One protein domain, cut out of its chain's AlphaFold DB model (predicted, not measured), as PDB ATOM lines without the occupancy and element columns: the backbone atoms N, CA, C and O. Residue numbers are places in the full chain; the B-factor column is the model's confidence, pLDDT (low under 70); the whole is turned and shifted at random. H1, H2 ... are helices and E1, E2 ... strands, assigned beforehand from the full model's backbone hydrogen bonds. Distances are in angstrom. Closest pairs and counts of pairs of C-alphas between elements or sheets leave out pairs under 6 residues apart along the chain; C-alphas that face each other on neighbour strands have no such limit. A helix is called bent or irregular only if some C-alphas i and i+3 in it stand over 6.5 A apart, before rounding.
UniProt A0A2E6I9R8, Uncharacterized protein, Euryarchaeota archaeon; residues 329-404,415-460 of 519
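Overview. This is residues 329 to 404 and 415 to 460 of the 519 residues of an uncharacterized protein of Euryarchaeota archaeon (UniProt A0A2E6I9R8). A long helical hairpin, H1 and H2, has a third long helix, the bent H3, folded back along another side of H2. A tiny two-stranded sheet, E1 and E2, sits at one end of the domain, and at the opposite end residues 454 to 460 of H3 stick out free. The 122 printed residues have three named helices and two named strands, in the order H1, H2, E1, E2, H3; the sheet's order is E1 - E2, antiparallel, and the class is mostly helix. The whole is loose, with a radius of gyration of the C-alphas of 18.8 A, and spans 68 by 26 by 21 A.

Along the chain. Strand E1 is residues 401 to 404 and strand E2 is residues 415 to 417. Helix H2, residues 367 to 396, is 42.7 A long from first to last C-alpha. Helix H1, residues 329 to 354, is 37.3 A long and begins at C-alpha 329, at (51.899, -6.310, -22.788). H3, residues 420 to 460, was assigned as one helix by its hydrogen bonds, but it is bent: C-alphas 430 and 433 are 6.6 A apart. Its arm H3a, residues 420 to 430, is 15.3 A long. Its arm H3b, residues 433 to 460, is 41.4 A long, ends at C-alpha 460, at (10.494, -5.929, -67.019), and is itself irregular, with C-alphas 434 and 437 6.6 A apart.

Arrangement. E1 and E2 are antiparallel neighbours at 146 degrees, with N 402 and O 416 within hydrogen-bond range at 3.2 A. The closest C-alphas of H2 and E2, those of Trp 395 and Lys 417, are 7.5 A apart. H1 and H2 touch and form a helical hairpin, at a shallow tilt of 2 degrees, opposite ways; their closest C-alphas, of Val 352 and Ile 370, are 5.8 A apart. H2, with residues 373 to 384 alone, touches residues 434 to 442 of H3b, at a shallow tilt of 17 degrees, opposite ways; the closest C-alphas, of Val 380 and Ile 434, are 7.0 A apart. H2 and H3a only just touch, with 3 pairs of C-alphas within 8 A, the closest being Ala 388 and Val 427 at 6.3 A. The lines of H3a and H3b stand at a steep tilt of 53 degrees. H1 and H3b are apart. In H1, H2 and H3a every O i to N i+4 pair is within hydrogen-bond range; in H3b 22 of 24 are.

Size, cuts and confidence. The C-alphas of Lys 415 and Lys 460, the two farthest apart, are 67.9 A from each other. Residues 405 to 414 are not printed, and C-alphas 404 and 415 are 5.0 A apart across that cut. The link from H1 to H2, 12 residues, is long. The mean pLDDT of the printed part is 83.8, and residues 359 to 360, 401 to 404, 415 to 416 and 459 to 460 are under 70.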
ATOM      1  N   GLU A 329      52.134  -6.330 -21.334       85.25
ATOM      2  CA  GLU A 329      51.899  -6.310 -22.788       85.25
ATOM      3  C   GLU A 329      50.966  -7.443 -23.254       85.25
ATOM      4  O   GLU A 329      50.148  -7.262 -24.157       85.25
ATOM      5  N   TYR A 330      51.054  -8.624 -22.629       89.50
ATOM      6  CA  TYR A 330      50.155  -9.740 -22.919       89.50
ATOM      7  C   TYR A 330      48.701  -9.384 -22.596       89.50
ATOM      8  O   TYR A 330      47.806  -9.679 -23.389       89.50
ATOM      9  N   TYR A 331      48.444  -8.745 -21.453       89.75
ATOM     10  CA  TYR A 331      47.083  -8.383 -21.056       89.75
ATOM     11  C   TYR A 331      46.492  -7.292 -21.953       89.75
ATOM     12  O   TYR A 331      45.308  -7.365 -22.289       89.75
ATOM     13  N   GLU A 332      47.309  -6.332 -22.389       90.81
ATOM     14  CA  GLU A 332      46.901  -5.306 -23.354       90.81
ATOM     15  C   GLU A 332      46.513  -5.925 -24.700       90.81
ATOM     16  O   GLU A 332      45.405  -5.697 -25.190       90.81
ATOM     17  N   LEU A 333      47.361  -6.800 -25.250       90.31
ATOM     18  CA  LEU A 333      47.072  -7.501 -26.503       90.31
ATOM     19  C   LEU A 333      45.866  -8.433 -26.390       90.31
ATOM     20  O   LEU A 333      45.063  -8.537 -27.316       90.31
ATOM     21  N   MET A 334      45.705  -9.111 -25.254       92.06
ATOM     22  CA  MET A 334      44.536  -9.951 -25.004       92.06
ATOM     23  C   MET A 334      43.249  -9.119 -25.006       92.06
ATOM     24  O   MET A 334      42.241  -9.546 -25.574       92.06
ATOM     25  N   LYS A 335      43.279  -7.931 -24.391       93.06
ATOM     26  CA  LYS A 335      42.153  -6.993 -24.393       93.06
ATOM     27  C   LYS A 335      41.848  -6.510 -25.811       93.06
ATOM     28  O   LYS A 335      40.691  -6.578 -26.212       93.06
ATOM     29  N   GLU A 336      42.865  -6.124 -26.580       91.06
ATOM     30  CA  GLU A 336      42.722  -5.694 -27.978       91.06
ATOM     31  C   GLU A 336      42.098  -6.795 -28.855       91.06
ATOM     32  O   GLU A 336      41.122  -6.552 -29.563       91.06
ATOM     33  N   ILE A 337      42.578  -8.040 -28.749       91.75
ATOM     34  CA  ILE A 337      42.028  -9.187 -29.496       91.75
ATOM     35  C   ILE A 337      40.550  -9.414 -29.157       91.75
ATOM     36  O   ILE A 337      39.741  -9.688 -30.048       91.75
ATOM     37  N   ASN A 338      40.185  -9.320 -27.877       91.88
ATOM     38  CA  ASN A 338      38.801  -9.504 -27.450       91.88
ATOM     39  C   ASN A 338      37.901  -8.359 -27.928       91.88
ATOM     40  O   ASN A 338      36.826  -8.636 -28.456       91.88
ATOM     41  N   GLN A 339      38.360  -7.109 -27.834       92.81
ATOM     42  CA  GLN A 339      37.634  -5.943 -28.342       92.81
ATOM     43  C   GLN A 339      37.398  -6.037 -29.854       92.81
ATOM     44  O   GLN A 339      36.282  -5.814 -30.316       92.81
ATOM     45  N   MET A 340      38.405  -6.451 -30.627       88.50
ATOM     46  CA  MET A 340      38.265  -6.654 -32.074       88.50
ATOM     47  C   MET A 340      37.267  -7.770 -32.411       88.50
ATOM     48  O   MET A 340      36.483  -7.649 -33.355       88.50
ATOM     49  N   ALA A 341      37.259  -8.856 -31.634       90.81
ATOM     50  CA  ALA A 341      36.293  -9.935 -31.812       90.81
ATOM     51  C   ALA A 341      34.860  -9.490 -31.465       90.81
ATOM     52  O   ALA A 341      33.922  -9.864 -32.169       90.81
ATOM     53  N   GLU A 342      34.681  -8.699 -30.408       92.25
ATOM     54  CA  GLU A 342      33.386  -8.127 -30.023       92.25
ATOM     55  C   GLU A 342      32.875  -7.130 -31.061       92.25
ATOM     56  O   GLU A 342      31.729  -7.249 -31.496       92.25
ATOM     57  N   TYR A 343      33.737  -6.229 -31.535       91.69
ATOM     58  CA  TYR A 343      33.427  -5.306 -32.622       91.69
ATOM     59  C   TYR A 343      32.970  -6.061 -33.875       91.69
ATOM     60  O   TYR A 343      31.884  -5.806 -34.395       91.69
ATOM     61  N   GLY A 344      33.735  -7.070 -34.309       88.94
ATOM     62  CA  GLY A 344      33.374  -7.893 -35.464       88.94
ATOM     63  C   GLY A 344      32.029  -8.606 -35.295       88.94
ATOM     64  O   GLY A 344      31.242  -8.679 -36.238       88.94
ATOM     65  N   ARG A 345      31.715  -9.100 -34.089       91.12
ATOM     66  CA  ARG A 345      30.395  -9.685 -33.799       91.12
ATOM     67  C   ARG A 345      29.286  -8.638 -33.866       91.12
ATOM     68  O   ARG A 345      28.228  -8.949 -34.400       91.12
ATOM     69  N   GLY A 346      29.527  -7.428 -33.361       90.31
ATOM     70  CA  GLY A 346      28.586  -6.308 -33.433       90.31
ATOM     71  C   GLY A 346      28.253  -5.925 -34.874       90.31
ATOM     72  O   GLY A 346      27.078  -5.817 -35.222       90.31
ATOM     73  N   VAL A 347      29.270  -5.841 -35.735       88.19
ATOM     74  CA  VAL A 347      29.112  -5.594 -37.177       88.19
ATOM     75  C   VAL A 347      28.245  -6.668 -37.835       88.19
ATOM     76  O   VAL A 347      27.255  -6.356 -38.497       88.19
ATOM     77  N   VAL A 348      28.559  -7.948 -37.611       88.75
ATOM     78  CA  VAL A 348      27.765  -9.056 -38.169       88.75
ATOM     79  C   VAL A 348      26.331  -9.024 -37.637       88.75
ATOM     80  O   VAL A 348      25.387  -9.250 -38.389       88.75
ATOM     81  N   GLN A 349      26.140  -8.711 -36.355       90.81
ATOM     82  CA  GLN A 349      24.812  -8.608 -35.760       90.81
ATOM     83  C   GLN A 349      23.987  -7.482 -36.383       90.81
ATOM     84  O   GLN A 349      22.792  -7.665 -36.612       90.81
ATOM     85  N   GLN A 350      24.610  -6.338 -36.662       87.75
ATOM     86  CA  GLN A 350      23.966  -5.229 -37.351       87.75
ATOM     87  C   GLN A 350      23.530  -5.657 -38.753       87.75
ATOM     88  O   GLN A 350      22.345  -5.556 -39.056       87.75
ATOM     89  N   VAL A 351      24.436  -6.242 -39.544       86.44
ATOM     90  CA  VAL A 351      24.135  -6.770 -40.888       86.44
ATOM     91  C   VAL A 351      22.962  -7.748 -40.853       86.44
ATOM     92  O   VAL A 351      22.058  -7.653 -41.676       86.44
ATOM     93  N   VAL A 352      22.945  -8.671 -39.889       87.19
ATOM     94  CA  VAL A 352      21.889  -9.686 -39.778       87.19
ATOM     95  C   VAL A 352      20.531  -9.082 -39.419       87.19
ATOM     96  O   VAL A 352      19.507  -9.542 -39.921       87.19
ATOM     97  N   LYS A 353      20.506  -8.048 -38.569       86.94
ATOM     98  CA  LYS A 353      19.266  -7.405 -38.111       86.94
ATOM     99  C   LYS A 353      18.693  -6.413 -39.117       86.94
ATOM    100  O   LYS A 353      17.487  -6.388 -39.325       86.94
ATOM    101  N   THR A 354      19.536  -5.543 -39.665       83.69
ATOM    102  CA  THR A 354      19.091  -4.420 -40.503       83.69
ATOM    103  C   THR A 354      19.229  -4.717 -41.988       83.69
ATOM    104  O   THR A 354      18.673  -3.989 -42.806       83.69
ATOM    105  N   GLY A 355      20.002  -5.745 -42.351       80.44
ATOM    106  CA  GLY A 355      20.414  -5.978 -43.727       80.44
ATOM    107  C   GLY A 355      21.329  -4.880 -44.264       80.44
ATOM    108  O   GLY A 355      21.507  -4.812 -45.469       80.44
ATOM    109  N   LYS A 356      21.888  -4.002 -43.423       79.88
ATOM    110  CA  LYS A 356      22.673  -2.838 -43.860       79.88
ATOM    111  C   LYS A 356      23.963  -2.711 -43.064       79.88
ATOM    112  O   LYS A 356      23.956  -2.863 -41.842       79.88
ATOM    113  N   PHE A 357      25.044  -2.373 -43.755       78.62
ATOM    114  CA  PHE A 357      26.313  -1.998 -43.139       78.62
ATOM    115  C   PHE A 357      27.004  -0.943 -43.989       78.62
ATOM    116  O   PHE A 357      27.209  -1.160 -45.182       78.62
ATOM    117  N   GLU A 358      27.357   0.182 -43.368       77.69
ATOM    118  CA  GLU A 358      27.925   1.345 -44.058       77.69
ATOM    119  C   GLU A 358      27.105   1.707 -45.316       77.69
ATOM    120  O   GLU A 358      25.893   1.908 -45.228       77.69
ATOM    121  N   TYR A 359      27.750   1.757 -46.484       69.81
ATOM    122  CA  TYR A 359      27.140   2.068 -47.778       69.81
ATOM    123  C   TYR A 359      26.539   0.842 -48.488       69.81
ATOM    124  O   TYR A 359      26.037   0.964 -49.605       69.81
ATOM    125  N   MET A 360      26.587  -0.344 -47.872       69.75
ATOM    126  CA  MET A 360      26.096  -1.589 -48.461       69.75
ATOM    127  C   MET A 360      24.716  -1.972 -47.918       69.75
ATOM    128  O   MET A 360      24.498  -2.094 -46.709       69.75
ATOM    129  N   ASP A 361      23.789  -2.217 -48.843       76.50
ATOM    130  CA  ASP A 361      22.443  -2.705 -48.553       76.50
ATOM    131  C   ASP A 361      22.294  -4.168 -48.990       76.50
ATOM    132  O   ASP A 361      22.130  -4.489 -50.168       76.50
ATOM    133  N   PHE A 362      22.348  -5.062 -48.008       77.12
ATOM    134  CA  PHE A 362      22.187  -6.505 -48.150       77.12
ATOM    135  C   PHE A 362      20.735  -6.961 -48.036       77.12
ATOM    136  O   PHE A 362      20.467  -8.139 -48.269       77.12
ATOM    137  N   SER A 363      19.785  -6.073 -47.719       75.44
ATOM    138  CA  SER A 363      18.364  -6.434 -47.587       75.44
ATOM    139  C   SER A 363      17.818  -7.132 -48.843       75.44
ATOM    140  O   SER A 363      17.014  -8.062 -48.759       75.44
ATOM    141  N   LYS A 364      18.352  -6.770 -50.016       71.94
ATOM    142  CA  LYS A 364      18.022  -7.349 -51.328       71.94
ATOM    143  C   LYS A 364      18.438  -8.818 -51.489       71.94
ATOM    144  O   LYS A 364      17.936  -9.494 -52.382       71.94
ATOM    145  N   MET A 365      19.334  -9.321 -50.635       73.31
ATOM    146  CA  MET A 365      19.825 -10.703 -50.657       73.31
ATOM    147  C   MET A 365      18.813 -11.709 -50.076       73.31
ATOM    148  O   MET A 365      18.888 -12.912 -50.348       73.31
ATOM    149  N   GLY A 366      17.856 -11.212 -49.286       81.06
ATOM    150  CA  GLY A 366      16.881 -12.004 -48.543       81.06
ATOM    151  C   GLY A 366      17.435 -12.554 -47.223       81.06
ATOM    152  O   GLY A 366      18.589 -12.981 -47.135       81.06
ATOM    153  N   GLN A 367      16.578 -12.596 -46.196       84.25
ATOM    154  CA  GLN A 367      16.969 -12.916 -44.816       84.25
ATOM    155  C   GLN A 367      17.699 -14.261 -44.685       84.25
ATOM    156  O   GLN A 367      18.732 -14.338 -44.032       84.25
ATOM    157  N   ASN A 368      17.250 -15.303 -45.395       85.81
ATOM    158  CA  ASN A 368      17.870 -16.635 -45.337       85.81
ATOM    159  C   ASN A 368      19.361 -16.631 -45.717       85.81
ATOM    160  O   ASN A 368      20.147 -17.410 -45.175       85.81
ATOM    161  N   ARG A 369      19.762 -15.786 -46.677       84.31
ATOM    162  CA  ARG A 369      21.165 -15.696 -47.106       84.31
ATOM    163  C   ARG A 369      21.976 -14.820 -46.168       84.31
ATOM    164  O   ARG A 369      23.101 -15.189 -45.842       84.31
ATOM    165  N   ILE A 370      21.384 -13.726 -45.692       85.94
ATOM    166  CA  ILE A 370      21.979 -12.880 -44.655       85.94
ATOM    167  C   ILE A 370      22.286 -13.726 -43.409       85.94
ATOM    168  O   ILE A 370      23.414 -13.709 -42.921       85.94
ATOM    169  N   ASP A 371      21.340 -14.549 -42.959       87.25
ATOM    170  CA  ASP A 371      21.517 -15.444 -41.813       87.25
ATOM    171  C   ASP A 371      22.594 -16.507 -42.078       87.25
ATOM    172  O   ASP A 371      23.403 -16.819 -41.200       87.25
ATOM    173  N   TYR A 372      22.652 -17.062 -43.293       90.06
ATOM    174  CA  TYR A 372      23.686 -18.028 -43.678       90.06
ATOM    175  C   TYR A 372      25.096 -17.425 -43.599       90.06
ATOM    176  O   TYR A 372      25.974 -17.987 -42.933       90.06
ATOM    177  N   TYR A 373      25.321 -16.272 -44.237       87.06
ATOM    178  CA  TYR A 373      26.624 -15.606 -44.218       87.06
ATOM    179  C   TYR A 373      26.948 -15.015 -42.845       87.06
ATOM    180  O   TYR A 373      28.103 -15.079 -42.430       87.06
ATOM    181  N   GLY A 374      25.948 -14.546 -42.096       89.31
ATOM    182  CA  GLY A 374      26.105 -14.098 -40.714       89.31
ATOM    183  C   GLY A 374      26.597 -15.220 -39.800       89.31
ATOM    184  O   GLY A 374      27.607 -15.070 -39.116       89.31
ATOM    185  N   ASN A 375      25.964 -16.396 -39.854       91.38
ATOM    186  CA  ASN A 375      26.412 -17.580 -39.110       91.38
ATOM    187  C   ASN A 375      27.836 -18.003 -39.497       91.38
ATOM    188  O   ASN A 375      28.654 -18.345 -38.634       91.38
ATOM    189  N   LYS A 376      28.161 -17.944 -40.793       91.44
ATOM    190  CA  LYS A 376      29.511 -18.241 -41.277       91.44
ATOM    191  C   LYS A 376      30.527 -17.211 -40.768       91.44
ATOM    192  O   LYS A 376      31.579 -17.612 -40.274       91.44
ATOM    193  N   ALA A 377      30.197 -15.922 -40.786       89.62
ATOM    194  CA  ALA A 377      31.040 -14.850 -40.264       89.62
ATOM    195  C   ALA A 377      31.285 -14.992 -38.753       89.62
ATOM    196  O   ALA A 377      32.435 -14.929 -38.319       89.62
ATOM    197  N   TYR A 378      30.257 -15.312 -37.955       92.06
ATOM    198  CA  TYR A 378      30.426 -15.615 -36.528       92.06
ATOM    199  C   TYR A 378      31.400 -16.772 -36.288       92.06
ATOM    200  O   TYR A 378      32.252 -16.696 -35.399       92.06
ATOM    201  N   SER A 379      31.307 -17.835 -37.093       92.06
ATOM    202  CA  SER A 379      32.218 -18.978 -36.981       92.06
ATOM    203  C   SER A 379      33.672 -18.593 -37.284       92.06
ATOM    204  O   SER A 379      34.584 -19.016 -36.569       92.06
ATOM    205  N   VAL A 380      33.884 -17.731 -38.283       92.38
ATOM    206  CA  VAL A 380      35.206 -17.219 -38.663       92.38
ATOM    207  C   VAL A 380      35.769 -16.313 -37.573       92.38
ATOM    208  O   VAL A 380      36.909 -16.513 -37.164       92.38
ATOM    209  N   ILE A 381      34.975 -15.391 -37.021       91.12
ATOM    210  CA  ILE A 381      35.402 -14.522 -35.912       91.12
ATOM    211  C   ILE A 381      35.816 -15.360 -34.696       91.12
ATOM    212  O   ILE A 381      36.876 -15.128 -34.115       91.12
ATOM    213  N   ALA A 382      35.034 -16.381 -34.332       90.88
ATOM    214  CA  ALA A 382      35.380 -17.276 -33.229       90.88
ATOM    215  C   ALA A 382      36.680 -18.057 -33.497       90.88
ATOM    216  O   ALA A 382      37.505 -18.240 -32.595       90.88
ATOM    217  N   GLN A 383      36.893 -18.500 -34.740       92.69
ATOM    218  CA  GLN A 383      38.122 -19.174 -35.147       92.69
ATOM    219  C   GLN A 383      39.337 -18.237 -35.087       92.69
ATOM    220  O   GLN A 383      40.389 -18.650 -34.591       92.69
ATOM    221  N   LEU A 384      39.194 -16.991 -35.543       91.25
ATOM    222  CA  LEU A 384      40.238 -15.967 -35.499       91.25
ATOM    223  C   LEU A 384      40.603 -15.597 -34.066       91.25
ATOM    224  O   LEU A 384      41.782 -15.619 -33.725       91.25
ATOM    225  N   GLN A 385      39.609 -15.352 -33.210       92.56
ATOM    226  CA  GLN A 385      39.825 -15.040 -31.798       92.56
ATOM    227  C   GLN A 385      40.590 -16.173 -31.104       92.56
ATOM    228  O   GLN A 385      41.603 -15.941 -30.448       92.56
ATOM    229  N   LYS A 386      40.164 -17.427 -31.304       93.19
ATOM    230  CA  LYS A 386      40.854 -18.593 -30.739       93.19
ATOM    231  C   LYS A 386      42.286 -18.726 -31.261       93.19
ATOM    232  O   LYS A 386      43.184 -19.083 -30.501       93.19
ATOM    233  N   MET A 387      42.501 -18.486 -32.553       93.75
ATOM    234  CA  MET A 387      43.827 -18.532 -33.168       93.75
ATOM    235  C   MET A 387      44.743 -17.457 -32.574       93.75
ATOM    236  O   MET A 387      45.821 -17.800 -32.095       93.75
ATOM    237  N   ALA A 388      44.286 -16.207 -32.519       91.31
ATOM    238  CA  ALA A 388      45.050 -15.082 -31.995       91.31
ATOM    239  C   ALA A 388      45.405 -15.269 -30.511       91.31
ATOM    240  O   ALA A 388      46.563 -15.102 -30.142       91.31
ATOM    241  N   LEU A 389      44.456 -15.715 -29.677       91.56
ATOM    242  CA  LEU A 389      44.711 -15.996 -28.257       91.56
ATOM    243  C   LEU A 389      45.725 -17.134 -28.058       91.56
ATOM    244  O   LEU A 389      46.606 -17.039 -27.207       91.56
ATOM    245  N   ASN A 390      45.647 -18.202 -28.858       91.00
ATOM    246  CA  ASN A 390      46.622 -19.293 -28.780       91.00
ATOM    247  C   ASN A 390      48.030 -18.834 -29.183       91.00
ATOM    248  O   ASN A 390      49.010 -19.242 -28.562       91.00
ATOM    249  N   GLU A 391      48.145 -18.005 -30.221       89.31
ATOM    250  CA  GLU A 391      49.437 -17.452 -30.627       89.31
ATOM    251  C   GLU A 391      49.961 -16.428 -29.623       89.31
ATOM    252  O   GLU A 391      51.164 -16.396 -29.391       89.31
ATOM    253  N   LEU A 392      49.086 -15.667 -28.964       89.50
ATOM    254  CA  LEU A 392      49.469 -14.730 -27.910       89.50
ATOM    255  C   LEU A 392      50.100 -15.455 -26.712       89.50
ATOM    256  O   LEU A 392      51.132 -15.028 -26.202       89.50
ATOM    257  N   VAL A 393      49.543 -16.600 -26.306       88.00
ATOM    258  CA  VAL A 393      50.145 -17.442 -25.256       88.00
ATOM    259  C   VAL A 393      51.526 -17.948 -25.679       88.00
ATOM    260  O   VAL A 393      52.466 -17.934 -24.886       88.00
ATOM    261  N   ARG A 394      51.683 -18.370 -26.940       85.38
ATOM    262  CA  ARG A 394      52.978 -18.832 -27.476       85.38
ATOM    263  C   ARG A 394      53.994 -17.699 -27.592       85.38
ATOM    264  O   ARG A 394      55.184 -17.926 -27.380       85.38
ATOM    265  N   TRP A 395      53.530 -16.506 -27.945       87.31
ATOM    266  CA  TRP A 395      54.329 -15.293 -27.983       87.31
ATOM    267  C   TRP A 395      54.858 -14.948 -26.594       87.31
ATOM    268  O   TRP A 395      56.065 -14.781 -26.427       87.31
ATOM    269  N   ASP A 396      53.984 -14.931 -25.586       84.25
ATOM    270  CA  ASP A 396      54.366 -14.588 -24.219       84.25
ATOM    271  C   ASP A 396      55.381 -15.579 -23.635       84.25
ATOM    272  O   ASP A 396      56.396 -15.167 -23.074       84.25
ATOM    273  N   GLN A 397      55.191 -16.872 -23.920       82.50
ATOM    274  CA  GLN A 397      56.117 -17.960 -23.582       82.50
ATOM    275  C   GLN A 397      57.459 -17.914 -24.341       82.50
ATOM    276  O   GLN A 397      58.305 -18.785 -24.137       82.50
ATOM    277  N   GLY A 398      57.664 -16.954 -25.250       74.62
ATOM    278  CA  GLY A 398      58.892 -16.831 -26.042       74.62
ATOM    279  C   GLY A 398      59.065 -17.919 -27.107       74.62
ATOM    280  O   GLY A 398      60.145 -18.064 -27.675       74.62
ATOM    281  N   ALA A 399      58.012 -18.686 -27.413       77.44
ATOM    282  CA  ALA A 399      58.044 -19.722 -28.445       77.44
ATOM    283  C   ALA A 399      58.009 -19.139 -29.870       77.44
ATOM    284  O   ALA A 399      58.315 -19.847 -30.833       77.44
ATOM    285  N   LEU A 400      57.630 -17.863 -30.010       74.31
ATOM    286  CA  LEU A 400      57.713 -17.108 -31.257       74.31
ATOM    287  C   LEU A 400      58.975 -16.237 -31.245       74.31
ATOM    288  O   LEU A 400      59.054 -15.230 -30.540       74.31
ATOM    289  N   SER A 401      59.968 -16.641 -32.037       68.50
ATOM    290  CA  SER A 401      61.218 -15.903 -32.224       68.50
ATOM    291  C   SER A 401      61.237 -15.210 -33.583       68.50
ATOM    292  O   SER A 401      61.019 -15.877 -34.596       68.50
ATOM    293  N   ALA A 402      61.540 -13.912 -33.612       57.00
ATOM    294  CA  ALA A 402      61.597 -13.117 -34.845       57.00
ATOM    295  C   ALA A 402      62.950 -13.179 -35.576       57.00
ATOM    296  O   ALA A 402      63.118 -12.582 -36.633       57.00
ATOM    297  N   GLY A 403      63.920 -13.928 -35.050       57.00
ATOM    298  CA  GLY A 403      65.215 -14.106 -35.696       57.00
ATOM    299  C   GLY A 403      66.310 -14.546 -34.735       57.00
ATOM    300  O   GLY A 403      66.059 -14.866 -33.567       57.00
ATOM    301  N   VAL A 404      67.535 -14.558 -35.256       50.84
ATOM    302  CA  VAL A 404      68.771 -14.758 -34.495       50.84
ATOM    303  C   VAL A 404      69.273 -13.383 -34.062       50.84
ATOM    304  O   VAL A 404      69.609 -12.561 -34.910       50.84
ATOM    305  N   LYS A 415      67.923 -16.471 -29.535       60.41
ATOM    306  CA  LYS A 415      66.665 -16.200 -30.243       60.41
ATOM    307  C   LYS A 415      65.984 -15.014 -29.567       60.41
ATOM    308  O   LYS A 415      65.664 -15.096 -28.384       60.41
ATOM    309  N   ARG A 416      65.752 -13.926 -30.304       69.44
ATOM    310  CA  ARG A 416      65.031 -12.753 -29.786       69.44
ATOM    311  C   ARG A 416      63.527 -13.042 -29.754       69.44
ATOM    312  O   ARG A 416      62.982 -13.541 -30.744       69.44
ATOM    313  N   LYS A 417      62.853 -12.701 -28.645       74.06
ATOM    314  CA  LYS A 417      61.381 -12.679 -28.565       74.06
ATOM    315  C   LYS A 417      60.845 -11.674 -29.587       74.06
ATOM    316  O   LYS A 417      61.353 -10.561 -29.688       74.06
ATOM    317  N   MET A 418      59.849 -12.098 -30.356       80.56
ATOM    318  CA  MET A 418      59.171 -11.260 -31.343       80.56
ATOM    319  C   MET A 418      58.604  -9.991 -30.686       80.56
ATOM    320  O   MET A 418      58.062 -10.072 -29.584       80.56
ATOM    321  N   SER A 419      58.725  -8.831 -31.329       86.19
ATOM    322  CA  SER A 419      58.114  -7.593 -30.834       86.19
ATOM    323  C   SER A 419      56.584  -7.652 -30.930       86.19
ATOM    324  O   SER A 419      56.016  -8.492 -31.632       86.19
ATOM    325  N   VAL A 420      55.893  -6.736 -30.249       85.12
ATOM    326  CA  VAL A 420      54.429  -6.615 -30.343       85.12
ATOM    327  C   VAL A 420      53.978  -6.336 -31.785       85.12
ATOM    328  O   VAL A 420      53.004  -6.918 -32.257       85.12
ATOM    329  N   THR A 421      54.700  -5.486 -32.518       87.31
ATOM    330  CA  THR A 421      54.372  -5.140 -33.910       87.31
ATOM    331  C   THR A 421      54.581  -6.316 -34.862       87.31
ATOM    332  O   THR A 421      53.716  -6.604 -35.689       87.31
ATOM    333  N   GLU A 422      55.678  -7.055 -34.701       86.31
ATOM    334  CA  GLU A 422      55.948  -8.282 -35.456       86.31
ATOM    335  C   GLU A 422      54.899  -9.363 -35.154       86.31
ATOM    336  O   GLU A 422      54.470 -10.087 -36.053       86.31
ATOM    337  N   PHE A 423      54.433  -9.443 -33.901       88.19
ATOM    338  CA  PHE A 423      53.363 -10.352 -33.506       88.19
ATOM    339  C   PHE A 423      52.039 -10.016 -34.199       88.19
ATOM    340  O   PHE A 423      51.393 -10.918 -34.736       88.19
ATOM    341  N   LYS A 424      51.656  -8.735 -34.268       87.12
ATOM    342  CA  LYS A 424      50.447  -8.305 -34.993       87.12
ATOM    343  C   LYS A 424      50.513  -8.696 -36.471       87.12
ATOM    344  O   LYS A 424      49.608  -9.366 -36.964       87.12
ATOM    345  N   GLN A 425      51.630  -8.411 -37.143       89.00
ATOM    346  CA  GLN A 425      51.842  -8.811 -38.542       89.00
ATOM    347  C   GLN A 425      51.811 -10.337 -38.729       89.00
ATOM    348  O   GLN A 425      51.268 -10.848 -39.715       89.00
ATOM    349  N   TYR A 426      52.371 -11.091 -37.779       88.81
ATOM    350  CA  TYR A 426      52.317 -12.552 -37.786       88.81
ATOM    351  C   TYR A 426      50.875 -13.068 -37.687       88.81
ATOM    352  O   TYR A 426      50.478 -13.946 -38.462       88.81
ATOM    353  N   VAL A 427      50.081 -12.512 -36.767       89.81
ATOM    354  CA  VAL A 427      48.666 -12.862 -36.593       89.81
ATOM    355  C   VAL A 427      47.863 -12.501 -37.841       89.81
ATOM    356  O   VAL A 427      47.107 -13.342 -38.322       89.81
ATOM    357  N   GLU A 428      48.070 -11.320 -38.425       87.69
ATOM    358  CA  GLU A 428      47.415 -10.897 -39.669       87.69
ATOM    359  C   GLU A 428      47.712 -11.849 -40.830       87.69
ATOM    360  O   GLU A 428      46.796 -12.344 -41.493       87.69
ATOM    361  N   LYS A 429      48.990 -12.184 -41.047       90.50
ATOM    362  CA  LYS A 429      49.407 -13.126 -42.097       90.50
ATOM    363  C   LYS A 429      48.770 -14.504 -41.911       90.50
ATOM    364  O   LYS A 429      48.469 -15.187 -42.889       90.50
ATOM    365  N   LYS A 430      48.548 -14.913 -40.661       90.50
ATOM    366  CA  LYS A 430      47.901 -16.181 -40.309       90.50
ATOM    367  C   LYS A 430      46.372 -16.122 -40.389       90.50
ATOM    368  O   LYS A 430      45.745 -17.148 -40.647       90.50
ATOM    369  N   ALA A 431      45.782 -14.945 -40.196       89.75
ATOM    370  CA  ALA A 431      44.348 -14.693 -40.285       89.75
ATOM    371  C   ALA A 431      43.845 -14.633 -41.736       89.75
ATOM    372  O   ALA A 431      42.777 -15.174 -42.020       89.75
ATOM    373  N   ARG A 432      44.622 -14.047 -42.660       88.38
ATOM    374  CA  ARG A 432      44.278 -13.928 -44.094       88.38
ATOM    375  C   ARG A 432      43.677 -15.195 -44.721       88.38
ATOM    376  O   ARG A 432      42.544 -15.115 -45.189       88.38
ATOM    377  N   PRO A 433      44.316 -16.381 -44.658       90.25
ATOM    378  CA  PRO A 433      43.770 -17.587 -45.292       90.25
ATOM    379  C   PRO A 433      42.463 -18.098 -44.661       90.25
ATOM    380  O   PRO A 433      41.805 -18.959 -45.238       90.25
ATOM    381  N   ILE A 434      42.091 -17.615 -43.471       88.00
ATOM    382  CA  ILE A 434      40.818 -17.940 -42.811       88.00
ATOM    383  C   ILE A 434      39.715 -16.987 -43.295       88.00
ATOM    384  O   ILE A 434      38.576 -17.413 -43.483       88.00
ATOM    385  N   VAL A 435      40.052 -15.713 -43.516       86.94
ATOM    386  CA  VAL A 435      39.109 -14.653 -43.912       86.94
ATOM    387  C   VAL A 435      38.852 -14.639 -45.417       86.94
ATOM    388  O   VAL A 435      37.704 -14.528 -45.838       86.94
ATOM    389  N   GLU A 436      39.896 -14.789 -46.235       88.19
ATOM    390  CA  GLU A 436      39.818 -14.698 -47.700       88.19
ATOM    391  C   GLU A 436      38.741 -15.604 -48.322       88.19
ATOM    392  O   GLU A 436      37.984 -15.117 -49.159       88.19
ATOM    393  N   PRO A 437      38.572 -16.882 -47.921       88.56
ATOM    394  CA  PRO A 437      37.523 -17.726 -48.489       88.56
ATOM    395  C   PRO A 437      36.114 -17.203 -48.203       88.56
ATOM    396  O   PRO A 437      35.249 -17.276 -49.072       88.56
ATOM    397  N   LEU A 438      35.879 -16.666 -46.999       87.06
ATOM    398  CA  LEU A 438      34.592 -16.073 -46.643       87.06
ATOM    399  C   LEU A 438      34.321 -14.838 -47.503       87.06
ATOM    400  O   LEU A 438      33.239 -14.735 -48.073       87.06
ATOM    401  N   MET A 439      35.305 -13.943 -47.619       82.81
ATOM    402  CA  MET A 439      35.170 -12.719 -48.409       82.81
ATOM    403  C   MET A 439      34.958 -13.027 -49.890       82.81
ATOM    404  O   MET A 439      34.055 -12.471 -50.500       82.81
ATOM    405  N   ASN A 440      35.712 -13.966 -50.462       86.81
ATOM    406  CA  ASN A 440      35.578 -14.339 -51.869       86.81
ATOM    407  C   ASN A 440      34.211 -14.959 -52.175       86.81
ATOM    408  O   ASN A 440      33.578 -14.602 -53.166       86.81
ATOM    409  N   GLU A 441      33.735 -15.876 -51.328       85.62
ATOM    410  CA  GLU A 441      32.397 -16.450 -51.488       85.62
ATOM    411  C   GLU A 441      31.295 -15.401 -51.327       85.62
ATOM    412  O   GLU A 441      30.272 -15.477 -52.003       85.62
ATOM    413  N   PHE A 442      31.487 -14.445 -50.421       81.81
ATOM    414  CA  PHE A 442      30.535 -13.369 -50.193       81.81
ATOM    415  C   PHE A 442      30.476 -12.400 -51.381       81.81
ATOM    416  O   PHE A 442      29.390 -12.114 -51.882       81.81
ATOM    417  N   MET A 443      31.634 -11.967 -51.889       81.94
ATOM    418  CA  MET A 443      31.737 -11.078 -53.050       81.94
ATOM    419  C   MET A 443      31.136 -11.709 -54.309       81.94
ATOM    420  O   MET A 443      30.339 -11.074 -54.991       81.94
ATOM    421  N   GLN A 444      31.422 -12.987 -54.574       85.44
ATOM    422  CA  GLN A 444      30.820 -13.705 -55.704       85.44
ATOM    423  C   GLN A 444      29.295 -13.776 -55.609       85.44
ATOM    424  O   GLN A 444      28.600 -13.756 -56.625       85.44
ATOM    425  N   GLU A 445      28.757 -13.892 -54.396       81.75
ATOM    426  CA  GLU A 445      27.315 -13.943 -54.212       81.75
ATOM    427  C   GLU A 445      26.678 -12.565 -54.405       81.75
ATOM    428  O   GLU A 445      25.656 -12.470 -55.080       81.75
ATOM    429  N   MET A 446      27.314 -11.499 -53.911       78.94
ATOM    430  CA  MET A 446      26.913 -10.117 -54.200       78.94
ATOM    431  C   MET A 446      26.883  -9.839 -55.709       78.94
ATOM    432  O   MET A 446      25.870  -9.368 -56.222       78.94
ATOM    433  N   GLU A 447      27.922 -10.233 -56.450       82.56
ATOM    434  CA  GLU A 447      27.965 -10.087 -57.913       82.56
ATOM    435  C   GLU A 447      26.833 -10.855 -58.610       82.56
ATOM    436  O   GLU A 447      26.202 -10.356 -59.546       82.56
ATOM    437  N   ARG A 448      26.524 -12.079 -58.160       80.69
ATOM    438  CA  ARG A 448      25.384 -12.849 -58.692       80.69
ATOM    439  C   ARG A 448      24.063 -12.136 -58.453       80.69
ATOM    440  O   ARG A 448      23.195 -12.180 -59.324       80.69
ATOM    441  N   PHE A 449      23.910 -11.488 -57.303       76.62
ATOM    442  CA  PHE A 449      22.716 -10.718 -56.985       76.62
ATOM    443  C   PHE A 449      22.568  -9.479 -57.851       76.62
ATOM    444  O   PHE A 449      21.491  -9.259 -58.403       76.62
ATOM    445  N   GLU A 450      23.634  -8.706 -58.021       78.44
ATOM    446  CA  GLU A 450      23.611  -7.532 -58.893       78.44
ATOM    447  C   GLU A 450      23.290  -7.917 -60.339       78.44
ATOM    448  O   GLU A 450      22.447  -7.290 -60.985       78.44
ATOM    449  N   ASN A 451      23.877  -9.012 -60.828       80.69
ATOM    450  CA  ASN A 451      23.591  -9.536 -62.160       80.69
ATOM    451  C   ASN A 451      22.142 -10.032 -62.294       80.69
ATOM    452  O   ASN A 451      21.478  -9.724 -63.283       80.69
ATOM    453  N   ALA A 452      21.613 -10.752 -61.299       76.69
ATOM    454  CA  ALA A 452      20.222 -11.204 -61.300       76.69
ATOM    455  C   ALA A 452      19.229 -10.030 -61.251       76.69
ATOM    456  O   ALA A 452      18.227 -10.043 -61.967       76.69
ATOM    457  N   ALA A 453      19.522  -8.996 -60.459       73.75
ATOM    458  CA  ALA A 453      18.714  -7.783 -60.384       73.75
ATOM    459  C   ALA A 453      18.706  -7.023 -61.722       73.75
ATOM    460  O   ALA A 453      17.638  -6.612 -62.178       73.75
ATOM    461  N   ARG A 454      19.863  -6.907 -62.393       77.38
ATOM    462  CA  ARG A 454      19.969  -6.316 -63.740       77.38
ATOM    463  C   ARG A 454      19.166  -7.103 -64.779       77.38
ATOM    464  O   ARG A 454      18.416  -6.500 -65.542       77.38
ATOM    465  N   ILE A 455      19.255  -8.435 -64.777       75.81
ATOM    466  CA  ILE A 455      18.484  -9.296 -65.694       75.81
ATOM    467  C   ILE A 455      16.976  -9.153 -65.438       75.81
ATOM    468  O   ILE A 455      16.200  -9.038 -66.384       75.81
ATOM    469  N   ALA A 456      16.547  -9.113 -64.174       72.25
ATOM    470  CA  ALA A 456      15.139  -8.930 -63.821       72.25
ATOM    471  C   ALA A 456      14.598  -7.551 -64.244       72.25
ATOM    472  O   ALA A 456      13.450  -7.447 -64.675       72.25
ATOM    473  N   GLN A 457      15.416  -6.496 -64.163       72.06
ATOM    474  CA  GLN A 457      15.061  -5.170 -64.679       72.06
ATOM    475  C   GLN A 457      14.940  -5.170 -66.209       72.06
ATOM    476  O   GLN A 457      13.948  -4.671 -66.732       72.06
ATOM    477  N   GLN A 458      15.876  -5.808 -66.919       70.69
ATOM    478  CA  GLN A 458      15.818  -5.950 -68.380       70.69
ATOM    479  C   GLN A 458      14.604  -6.771 -68.849       70.69
ATOM    480  O   GLN A 458      14.012  -6.476 -69.885       70.69
ATOM    481  N   GLN A 459      14.187  -7.779 -68.074       62.72
ATOM    482  CA  GLN A 459      12.980  -8.567 -68.354       62.72
ATOM    483  C   GLN A 459      11.680  -7.786 -68.139       62.72
ATOM    484  O   GLN A 459      10.713  -8.035 -68.851       62.72
ATOM    485  N   LYS A 460      11.651  -6.821 -67.213       63.84
ATOM    486  CA  LYS A 460      10.494  -5.929 -67.019       63.84
ATOM    487  C   LYS A 460      10.350  -4.875 -68.122       63.84
ATOM    488  O   LYS A 460       9.244  -4.400 -68.338       63.84
TER     489      LYS A 460